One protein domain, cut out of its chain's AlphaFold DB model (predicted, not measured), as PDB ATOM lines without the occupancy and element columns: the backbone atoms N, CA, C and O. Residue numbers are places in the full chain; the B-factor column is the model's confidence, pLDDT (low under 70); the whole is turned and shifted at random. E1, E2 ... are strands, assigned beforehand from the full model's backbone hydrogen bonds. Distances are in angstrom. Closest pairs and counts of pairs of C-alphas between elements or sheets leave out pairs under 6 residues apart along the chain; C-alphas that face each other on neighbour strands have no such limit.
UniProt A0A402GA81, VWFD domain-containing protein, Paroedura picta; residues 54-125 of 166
ATOM      1  N   CYS A  54     -28.610   2.029  39.341       79.12
ATOM      2  CA  CYS A  54     -27.739   2.634  38.345       79.12
ATOM      3  C   CYS A  54     -27.158   1.576  37.399       79.12
ATOM      4  O   CYS A  54     -27.265   0.366  37.611       79.12
ATOM      5  N   THR A  55     -26.517   2.060  36.335       78.81
ATOM      6  CA  THR A  55     -25.618   1.235  35.527       78.81
ATOM      7  C   THR A  55     -24.221   1.299  36.129       78.81
ATOM      8  O   THR A  55     -23.685   2.388  36.329       78.81
ATOM      9  N   TYR A  56     -23.640   0.138  36.403       76.94
ATOM     10  CA  TYR A  56     -22.321  -0.009  37.003       76.94
ATOM     11  C   TYR A  56     -21.353  -0.618  36.000       76.94
ATOM     12  O   TYR A  56     -21.680  -1.595  35.327       76.94
ATOM     13  N   THR A  57     -20.145  -0.069  35.910       76.38
ATOM     14  CA  THR A  57     -19.060  -0.679  35.136       76.38
ATOM     15  C   THR A  57     -18.489  -1.849  35.925       76.38
ATOM     16  O   THR A  57     -17.948  -1.658  37.009       76.38
ATOM     17  N   LEU A  58     -18.626  -3.055  35.377       76.75
ATOM     18  CA  LEU A  58     -18.157  -4.297  35.990       76.75
ATOM     19  C   LEU A  58     -16.721  -4.601  35.572       76.75
ATOM     20  O   LEU A  58     -15.905  -5.011  36.389       76.75
ATOM     21  N   VAL A  59     -16.419  -4.384  34.291       75.81
ATOM     22  CA  VAL A  59     -15.092  -4.598  33.712       75.81
ATOM     23  C   VAL A  59     -14.829  -3.501  32.691       75.81
ATOM     24  O   VAL A  59     -15.703  -3.166  31.894       75.81
ATOM     25  N   ARG A  60     -13.619  -2.947  32.686       72.81
ATOM     26  CA  ARG A  60     -13.125  -2.107  31.593       72.81
ATOM     27  C   ARG A  60     -11.634  -2.320  31.424       72.81
ATOM     28  O   ARG A  60     -10.937  -2.570  32.405       72.81
ATOM     29  N   VAL A  61     -11.140  -2.134  30.209       70.19
ATOM     30  CA  VAL A  61      -9.697  -2.039  29.975       70.19
ATOM     31  C   VAL A  61      -9.183  -0.717  30.567       70.19
ATOM     32  O   VAL A  61      -9.783   0.343  30.358       70.19
ATOM     33  N   CYS A  62      -8.111  -0.783  31.362       65.62
ATOM     34  CA  CYS A  62      -7.515   0.388  32.015       65.62
ATOM     35  C   CYS A  62      -6.685   1.231  31.040       65.62
ATOM     36  O   CYS A  62      -6.845   2.452  31.036       65.62
ATOM     37  N   ASP A  63      -5.904   0.576  30.175       59.75
ATOM     38  CA  ASP A  63      -5.020   1.223  29.207       59.75
ATOM     39  C   ASP A  63      -5.583   1.102  27.789       59.75
ATOM     40  O   ASP A  63      -5.586   0.036  27.178       59.75
ATOM     41  N   GLY A  64      -6.061   2.225  27.252       50.16
ATOM     42  CA  GLY A  64      -6.483   2.346  25.852       50.16
ATOM     43  C   GLY A  64      -5.316   2.475  24.870       50.16
ATOM     44  O   GLY A  64      -5.534   2.821  23.710       50.16
ATOM     45  N   SER A  65      -4.076   2.269  25.325       48.53
ATOM     46  CA  SER A  65      -2.902   2.344  24.469       48.53
ATOM     47  C   SER A  65      -2.795   1.077  23.628       48.53
ATOM     48  O   SER A  65      -2.735  -0.042  24.139       48.53
ATOM     49  N   SER A  66      -2.681   1.261  22.314       50.00
ATOM     50  CA  SER A  66      -2.443   0.212  21.312       50.00
ATOM     51  C   SER A  66      -1.187  -0.642  21.566       50.00
ATOM     52  O   SER A  66      -0.905  -1.554  20.797       50.00
ATOM     53  N   SER A  67      -0.423  -0.352  22.623       49.56
ATOM     54  CA  SER A  67       0.786  -1.058  23.043       49.56
ATOM     55  C   SER A  67       0.523  -2.438  23.651       49.56
ATOM     56  O   SER A  67       1.440  -3.250  23.675       49.56
ATOM     57  N   SER A  68      -0.692  -2.719  24.141       50.78
ATOM     58  CA  SER A  68      -1.034  -4.021  24.744       50.78
ATOM     59  C   SER A  68      -1.620  -5.030  23.748       50.78
ATOM     60  O   SER A  68      -1.804  -6.192  24.096       50.78
ATOM     61  N   GLY A  69      -1.955  -4.599  22.523       60.09
ATOM     62  CA  GLY A  69      -2.626  -5.440  21.523       60.09
ATOM     63  C   GLY A  69      -4.066  -5.847  21.881       60.09
ATOM     64  O   GLY A  69      -4.713  -6.542  21.098       60.09
ATOM     65  N   ILE A  70      -4.593  -5.408  23.031       60.16
ATOM     66  CA  ILE A  70      -5.951  -5.716  23.488       60.16
ATOM     67  C   ILE A  70      -6.904  -4.646  22.965       60.16
ATOM     68  O   ILE A  70      -6.706  -3.448  23.164       60.16
ATOM     69  N   ALA A  71      -7.973  -5.082  22.305       69.19
ATOM     70  CA  ALA A  71      -9.016  -4.164  21.888       69.19
ATOM     71  C   ALA A  71      -9.774  -3.607  23.102       69.19
ATOM     72  O   ALA A  71     -10.126  -4.376  24.002       69.19
ATOM     73  N   PRO A  72     -10.079  -2.299  23.126       73.31
ATOM     74  CA  PRO A  72     -10.841  -1.716  24.215       73.31
ATOM     75  C   PRO A  72     -12.229  -2.358  24.280       73.31
ATOM     76  O   PRO A  72     -12.959  -2.411  23.285       73.31
ATOM     77  N   PHE A  73     -12.584  -2.828  25.473       77.31
ATOM     78  CA  PHE A  73     -13.918  -3.312  25.783       77.31
ATOM     79  C   PHE A  73     -14.363  -2.846  27.168       77.31
ATOM     80  O   PHE A  73     -13.545  -2.567  28.055       77.31
ATOM     81  N   ALA A  74     -15.676  -2.776  27.344       77.75
ATOM     82  CA  ALA A  74     -16.309  -2.501  28.620       77.75
ATOM     83  C   ALA A  74     -17.506  -3.429  28.821       77.75
ATOM     84  O   ALA A  74     -18.231  -3.755  27.882       77.75
ATOM     85  N   ILE A  75     -17.699  -3.859  30.063       82.50
ATOM     86  CA  ILE A  75     -18.863  -4.618  30.500       82.50
ATOM     87  C   ILE A  75     -19.533  -3.826  31.613       82.50
ATOM     88  O   ILE A  75     -18.905  -3.518  32.629       82.50
ATOM     89  N   SER A  76     -20.816  -3.535  31.441       83.44
ATOM     90  CA  SER A  76     -21.622  -2.805  32.416       83.44
ATOM     91  C   SER A  76     -22.894  -3.571  32.757       83.44
ATOM     92  O   SER A  76     -23.484  -4.217  31.898       83.44
ATOM     93  N   GLY A  77     -23.334  -3.491  34.009       84.69
ATOM     94  CA  GLY A  77     -24.573  -4.100  34.486       84.69
ATOM     95  C   GLY A  77     -25.543  -3.039  34.979       84.69
ATOM     96  O   GLY A  77     -25.149  -2.158  35.743       84.69
ATOM     97  N   GLN A  78     -26.800  -3.111  34.551       83.75
ATOM     98  CA  GLN A  78     -27.864  -2.250  35.060       83.75
ATOM     99  C   GLN A  78     -28.733  -3.009  36.047       83.75
ATOM    100  O   GLN A  78     -29.287  -4.059  35.709       83.75
ATOM    101  N   ASN A  79     -28.902  -2.428  37.229       81.75
ATOM    102  CA  ASN A  79     -29.788  -2.970  38.246       81.75
ATOM    103  C   ASN A  79     -31.166  -2.307  38.183       81.75
ATOM    104  O   ASN A  79     -31.283  -1.127  37.858       81.75
ATOM    105  N   GLU A  80     -32.210  -3.052  38.524       83.81
ATOM    106  CA  GLU A  80     -33.563  -2.530  38.709       83.81
ATOM    107  C   GLU A  80     -34.122  -2.924  40.074       83.81
ATOM    108  O   GLU A  80     -33.693  -3.907  40.680       83.81
ATOM    109  N   ASP A  81     -35.060  -2.125  40.570       83.94
ATOM    110  CA  ASP A  81     -35.699  -2.350  41.861       83.94
ATOM    111  C   ASP A  81     -36.599  -3.597  41.822       83.94
ATOM    112  O   ASP A  81     -37.350  -3.842  40.872       83.94
ATOM    113  N   ARG A  82     -36.524  -4.397  42.885       79.50
ATOM    114  CA  ARG A  82     -37.355  -5.575  43.140       79.50
ATOM    115  C   ARG A  82     -38.690  -5.228  43.802       79.50
ATOM    116  O   ARG A  82     -39.491  -6.128  44.073       79.50
ATOM    117  N   GLY A  83     -38.947  -3.952  44.063       76.31
ATOM    118  CA  GLY A  83     -40.179  -3.450  44.647       76.31
ATOM    119  C   GLY A  83     -40.135  -3.478  46.182       76.31
ATOM    120  O   GLY A  83     -39.112  -3.133  46.766       76.31
ATOM    121  N   PRO A  84     -41.202  -3.912  46.886       68.81
ATOM    122  CA  PRO A  84     -41.411  -3.616  48.315       68.81
ATOM    123  C   PRO A  84     -40.329  -4.100  49.292       68.81
ATOM    124  O   PRO A  84     -40.369  -3.759  50.469       68.81
ATOM    125  N   ARG A  85     -39.395  -4.939  48.835       71.12
ATOM    126  CA  ARG A  85     -38.315  -5.512  49.648       71.12
ATOM    127  C   ARG A  85     -37.021  -4.689  49.630       71.12
ATOM    128  O   ARG A  85     -36.086  -5.083  50.317       71.12
ATOM    129  N   GLY A  86     -36.952  -3.592  48.867       68.00
ATOM    130  CA  GLY A  86     -35.779  -2.704  48.834       68.00
ATOM    131  C   GLY A  86     -34.496  -3.372  48.323       68.00
ATOM    132  O   GLY A  86     -33.398  -2.961  48.684       68.00
ATOM    133  N   ALA A  87     -34.632  -4.431  47.522       73.62
ATOM    134  CA  ALA A  87     -33.521  -5.127  46.881       73.62
ATOM    135  C   ALA A  87     -33.439  -4.704  45.411       73.62
ATOM    136  O   ALA A  87     -34.474  -4.461  44.795       73.62
ATOM    137  N   THR A  88     -32.241  -4.658  44.827       75.50
ATOM    138  CA  THR A  88     -32.068  -4.384  43.394       75.50
ATOM    139  C   THR A  88     -31.352  -5.523  42.711       75.50
ATOM    140  O   THR A  88     -30.331  -5.984  43.208       75.50
ATOM    141  N   TYR A  89     -31.862  -5.949  41.556       76.12
ATOM    142  CA  TYR A  89     -31.309  -7.068  40.807       76.12
ATOM    143  C   TYR A  89     -30.842  -6.680  39.415       76.12
ATOM    144  O   TYR A  89     -31.305  -5.702  38.833       76.12
ATOM    145  N   LEU A  90     -29.953  -7.497  38.852       76.19
ATOM    146  CA  LEU A  90     -29.432  -7.285  37.509       76.19
ATOM    147  C   LEU A  90     -30.540  -7.470  36.462       76.19
ATOM    148  O   LEU A  90     -31.117  -8.551  36.313       76.19
ATOM    149  N   ARG A  91     -30.831  -6.402  35.728       83.44
ATOM    150  CA  ARG A  91     -31.818  -6.375  34.648       83.44
ATOM    151  C   ARG A  91     -31.182  -6.753  33.316       83.44
ATOM    152  O   ARG A  91     -31.689  -7.636  32.620       83.44
ATOM    153  N   GLU A  92     -30.095  -6.065  32.970       85.88
ATOM    154  CA  GLU A  92     -29.416  -6.173  31.677       85.88
ATOM    155  C   GLU A  92     -27.901  -6.035  31.851       85.88
ATOM    156  O   GLU A  92     -27.422  -5.298  32.717       85.88
ATOM    157  N   ILE A  93     -27.157  -6.737  30.998       85.94
ATOM    158  CA  ILE A  93     -25.709  -6.597  30.842       85.94
ATOM    159  C   ILE A  93     -25.435  -5.983  29.477       85.94
ATOM    160  O   ILE A  93     -26.016  -6.393  28.474       85.94
ATOM    161  N   TYR A  94     -24.509  -5.039  29.440       87.06
ATOM    162  CA  TYR A  94     -24.006  -4.405  28.236       87.06
ATOM    163  C   TYR A  94     -22.556  -4.814  28.026       87.06
ATOM    164  O   TYR A  94     -21.750  -4.709  28.948       87.06
ATOM    165  N   VAL A  95     -22.239  -5.283  26.824       86.06
ATOM    166  CA  VAL A  95     -20.880  -5.595  26.384       86.06
ATOM    167  C   VAL A  95     -20.562  -4.689  25.205       86.06
ATOM    168  O   VAL A  95     -21.113  -4.864  24.119       86.06
ATOM    169  N   ASP A  96     -19.690  -3.715  25.430       85.25
ATOM    170  CA  ASP A  96     -19.245  -2.752  24.430       85.25
ATOM    171  C   ASP A  96     -17.864  -3.167  23.922       85.25
ATOM    172  O   ASP A  96     -16.894  -3.202  24.681       85.25
ATOM    173  N   VAL A  97     -17.770  -3.509  22.637       84.81
ATOM    174  CA  VAL A  97     -16.527  -3.971  22.006       84.81
ATOM    175  C   VAL A  97     -16.513  -3.600  20.522       84.81
ATOM    176  O   VAL A  97     -17.514  -3.755  19.828       84.81
ATOM    177  N   TYR A  98     -15.393  -3.077  20.012       84.06
ATOM    178  CA  TYR A  98     -15.243  -2.666  18.600       84.06
ATOM    179  C   TYR A  98     -16.377  -1.757  18.067       84.06
ATOM    180  O   TYR A  98     -16.813  -1.892  16.922       84.06
ATOM    181  N   GLY A  99     -16.909  -0.855  18.901       82.69
ATOM    182  CA  GLY A  99     -18.035   0.017  18.525       82.69
ATOM    183  C   GLY A  99     -19.371  -0.717  18.329       82.69
ATOM    184  O   GLY A  99     -20.302  -0.166  17.743       82.69
ATOM    185  N   THR A 100     -19.458  -1.964  18.792       85.38
ATOM    186  CA  THR A 100     -20.670  -2.780  18.838       85.38
ATOM    187  C   THR A 100     -21.092  -2.947  20.290       85.38
ATOM    188  O   THR A 100     -20.258  -3.265  21.138       85.38
ATOM    189  N   ARG A 101     -22.384  -2.773  20.572       86.56
ATOM    190  CA  ARG A 101     -22.957  -3.030  21.894       86.56
ATOM    191  C   ARG A 101     -23.831  -4.268  21.849       86.56
ATOM    192  O   ARG A 101     -24.812  -4.312  21.113       86.56
ATOM    193  N   VAL A 102     -23.490  -5.263  22.654       88.06
ATOM    194  CA  VAL A 102     -24.312  -6.453  22.873       88.06
ATOM    195  C   VAL A 102     -25.036  -6.291  24.201       88.06
ATOM    196  O   VAL A 102     -24.407  -6.144  25.244       88.06
ATOM    197  N   THR A 103     -26.363  -6.325  24.168       86.06
ATOM    198  CA  THR A 103     -27.202  -6.282  25.364       86.06
ATOM    199  C   THR A 103     -27.734  -7.675  25.656       86.06
ATOM    200  O   THR A 103     -28.447  -8.256  24.836       86.06
ATOM    201  N   LEU A 104     -27.420  -8.194  26.837       83.56
ATOM    202  CA  LEU A 104     -27.952  -9.440  27.369       83.56
ATOM    203  C   LEU A 104     -29.055  -9.096  28.363       83.56
ATOM    204  O   LEU A 104     -28.802  -8.451  29.380       83.56
ATOM    205  N   GLN A 105     -30.275  -9.528  28.079       81.06
ATOM    206  CA  GLN A 105     -31.420  -9.313  28.954       81.06
ATOM    207  C   GLN A 105     -31.906 -10.639  29.540       81.06
ATOM    208  O   GLN A 105     -31.534 -11.737  29.106       81.06
ATOM    209  N   LYS A 106     -32.820 -10.531  30.506       75.81
ATOM    210  CA  LYS A 106     -33.606 -11.665  31.001       75.81
ATOM    211  C   LYS A 106     -34.254 -12.448  29.849       75.81
ATOM    212  O   LYS A 106     -34.469 -11.940  28.749       75.81
ATOM    213  N   ASN A 107     -34.603 -13.706  30.120       77.62
ATOM    214  CA  ASN A 107     -35.223 -14.619  29.149       77.62
ATOM    215  C   ASN A 107     -34.354 -14.898  27.911       77.62
ATOM    216  O   ASN A 107     -34.883 -15.179  26.838       77.62
ATOM    217  N   LYS A 108     -33.022 -14.842  28.067       76.12
ATOM    218  CA  LYS A 108     -32.045 -15.147  27.006       76.12
ATOM    219  C   LYS A 108     -32.184 -14.241  25.777       76.12
ATOM    220  O   LYS A 108     -31.829 -14.645  24.672       76.12
ATOM    221  N   ARG A 109     -32.714 -13.025  25.947       76.19
ATOM    222  CA  ARG A 109     -32.814 -12.067  24.846       76.19
ATOM    223  C   ARG A 109     -31.468 -11.381  24.653       76.19
ATOM    224  O   ARG A 109     -30.920 -10.817  25.596       76.19
ATOM    225  N   VAL A 110     -30.974 -11.419  23.421       83.81
ATOM    226  CA  VAL A 110     -29.730 -10.770  23.012       83.81
ATOM    227  C   VAL A 110     -30.052  -9.733  21.946       83.81
ATOM    228  O   VAL A 110     -30.708 -10.044  20.951       83.81
ATOM    229  N   LEU A 111     -29.609  -8.500  22.168       80.75
ATOM    230  CA  LEU A 111     -29.723  -7.400  21.212       80.75
ATOM    231  C   LEU A 111     -28.318  -6.978  20.796       80.75
ATOM    232  O   LEU A 111     -27.437  -6.883  21.647       80.75
ATOM    233  N   VAL A 112     -28.104  -6.718  19.508       86.44
ATOM    234  CA  VAL A 112     -26.801  -6.294  18.984       86.44
ATOM    235  C   VAL A 112     -26.967  -4.963  18.269       86.44
ATOM    236  O   VAL A 112     -27.782  -4.833  17.358       86.44
ATOM    237  N   TRP A 113     -26.180  -3.975  18.673       80.19
ATOM    238  CA  TRP A 113     -26.242  -2.608  18.170       80.19
ATOM    239  C   TRP A 113     -24.920  -2.225  17.520       80.19
ATOM    240  O   TRP A 113     -23.858  -2.453  18.100       80.19
ATOM    241  N   ARG A 114     -24.981  -1.597  16.344       83.62
ATOM    242  CA  ARG A 114     -23.821  -0.983  15.684       83.62
ATOM    243  C   ARG A 114     -24.216   0.417  15.216       83.62
ATOM    244  O   ARG A 114     -24.964   0.571  14.250       83.62
ATOM    245  N   GLY A 115     -23.760   1.442  15.936       74.94
ATOM    246  CA  GLY A 115     -24.312   2.798  15.814       74.94
ATOM    247  C   GLY A 115     -25.753   2.876  16.342       74.94
ATOM    248  O   GLY A 115     -26.083   2.210  17.319       74.94
ATOM    249  N   ASN A 116     -26.624   3.648  15.683       65.94
ATOM    250  CA  ASN A 116     -28.041   3.789  16.071       65.94
ATOM    251  C   ASN A 116     -28.960   2.677  15.525       65.94
ATOM    252  O   ASN A 116     -30.177   2.737  15.704       65.94
ATOM    253  N   TRP A 117     -28.402   1.667  14.855       60.94
ATOM    254  CA  TRP A 117     -29.162   0.566  14.266       60.94
ATOM    255  C   TRP A 117     -29.033  -0.692  15.127       60.94
ATOM    256  O   TRP A 117     -27.932  -1.065  15.543       60.94
ATOM    257  N   HIS A 118     -30.160  -1.360  15.374       53.97
ATOM    258  CA  HIS A 118     -30.175  -2.707  15.932       53.97
ATOM    259  C   HIS A 118     -30.092  -3.700  14.776       53.97
ATOM    260  O   HIS A 118     -30.920  -3.672  13.864       53.97
ATOM    261  N   LEU A 119     -29.117  -4.605  14.822       56.97
ATOM    262  CA  LEU A 119     -29.270  -5.869  14.117       56.97
ATOM    263  C   LEU A 119     -30.346  -6.630  14.903       56.97
ATOM    264  O   LEU A 119     -30.222  -6.779  16.118       56.97
ATOM    265  N   GLY A 120     -31.448  -6.999  14.240       53.66
ATOM    266  CA  GLY A 120     -32.612  -7.637  14.868       53.66
ATOM    267  C   GLY A 120     -32.259  -8.840  15.755       53.66
ATOM    268  O   GLY A 120     -31.138  -9.343  15.706       53.66
ATOM    269  N   LEU A 121     -33.218  -9.289  16.581       45.44
ATOM    270  CA  LEU A 121     -33.024 -10.385  17.545       45.44
ATOM    271  C   LEU A 121     -32.227 -11.538  16.923       45.44
ATOM    272  O   LEU A 121     -32.725 -12.252  16.052       45.44
ATOM    273  N   VAL A 122     -31.010 -11.751  17.419       46.97
ATOM    274  CA  VAL A 122     -30.241 -12.945  17.087       46.97
ATOM    275  C   VAL A 122     -30.855 -14.073  17.907       46.97
ATOM    276  O   VAL A 122     -30.562 -14.234  19.092       46.97
ATOM    277  N   THR A 123     -31.775 -14.832  17.311       40.38
ATOM    278  CA  THR A 123     -32.187 -16.115  17.883       40.38
ATOM    279  C   THR A 123     -30.936 -16.979  17.952       40.38
ATOM    280  O   THR A 123     -30.336 -17.250  16.913       40.38
ATOM    281  N   LEU A 124     -30.515 -17.363  19.158       43.84
ATOM    282  CA  LEU A 124     -29.365 -18.238  19.376       43.84
ATOM    283  C   LEU A 124     -29.642 -19.622  18.758       43.84
ATOM    284  O   LEU A 124     -30.024 -20.560  19.449       43.84
ATOM    285  N   GLY A 125     -29.451 -19.757  17.447       31.86
ATOM    286  CA  GLY A 125     -28.880 -20.978  16.897       31.86
ATOM    287  C   GLY A 125     -27.461 -21.084  17.446       31.86
ATOM    288  O   GLY A 125     -26.785 -20.065  17.567       31.86
TER     289      GLY A 125
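Overview. This is residues 54 to 125 of the 166 residues of the protein "VWFD domain-containing protein" of Paroedura picta (UniProt A0A402GA81). A single strongly twisted sheet of six strands makes the body, each strand folding back beside the one before, with no named helix over either face. The long strands E2 and E3 and the loops at their two ends, residues 61 to 72 and 82 to 87, make the longest axis, and short E6 closes one edge. The 72 printed residues hold E1 to E6 in chain order, which is also the sheet's order, all antiparallel: a meander, each strand the antiparallel neighbour of the one before. The class is all strand; the whole is loose, with a radius of gyration of the C-alphas of 14.7 A, and elongated, spanning 49 by 30 by 23 A.

Along the chain. E1, residues 55 to 60, begins at C-alpha 55 (-25.618, 1.235, 35.527) and is 13.5 A long. E2 is residues 73 to 81, 27.1 A, and E3 residues 88 to 97, 26.4 A. E4 is residues 100 to 105, 16.1 A, and E5 residues 109 to 114, 17.0 A. E6, residues 117 to 119, 6.4 A, ends at C-alpha 119 (-29.270, -5.869, 14.117).

Arrangement. Edge strand E1 forms a hairpin with E2 at 155 degrees; N 56 and O 77 are 2.8 A apart, within hydrogen-bond range. E2 and E3 are a hairpin at 161 degrees, with N 76 and O 94 at 2.9 A. In the hairpin E3 and E4, N 95 and O 102 are 2.8 A apart. In the hairpin E4 and E5, N 103 and O 111 are 2.8 A apart. Edge strand E6 is antiparallel to E5 at 133 degrees, a hairpin with N 119 and O 112 at 2.9 A. E1 and E6 are apart.

Size, cuts and confidence. The C-alphas of Ser 67 and Pro 84, the two farthest apart, are 49.3 A apart. The printed part has no cut. The link E1 to E2 is long, with 12 residues. Mean pLDDT of the printed part is 72.5; residues 62 to 71, 84, 86 and 116 to 125 are under 70.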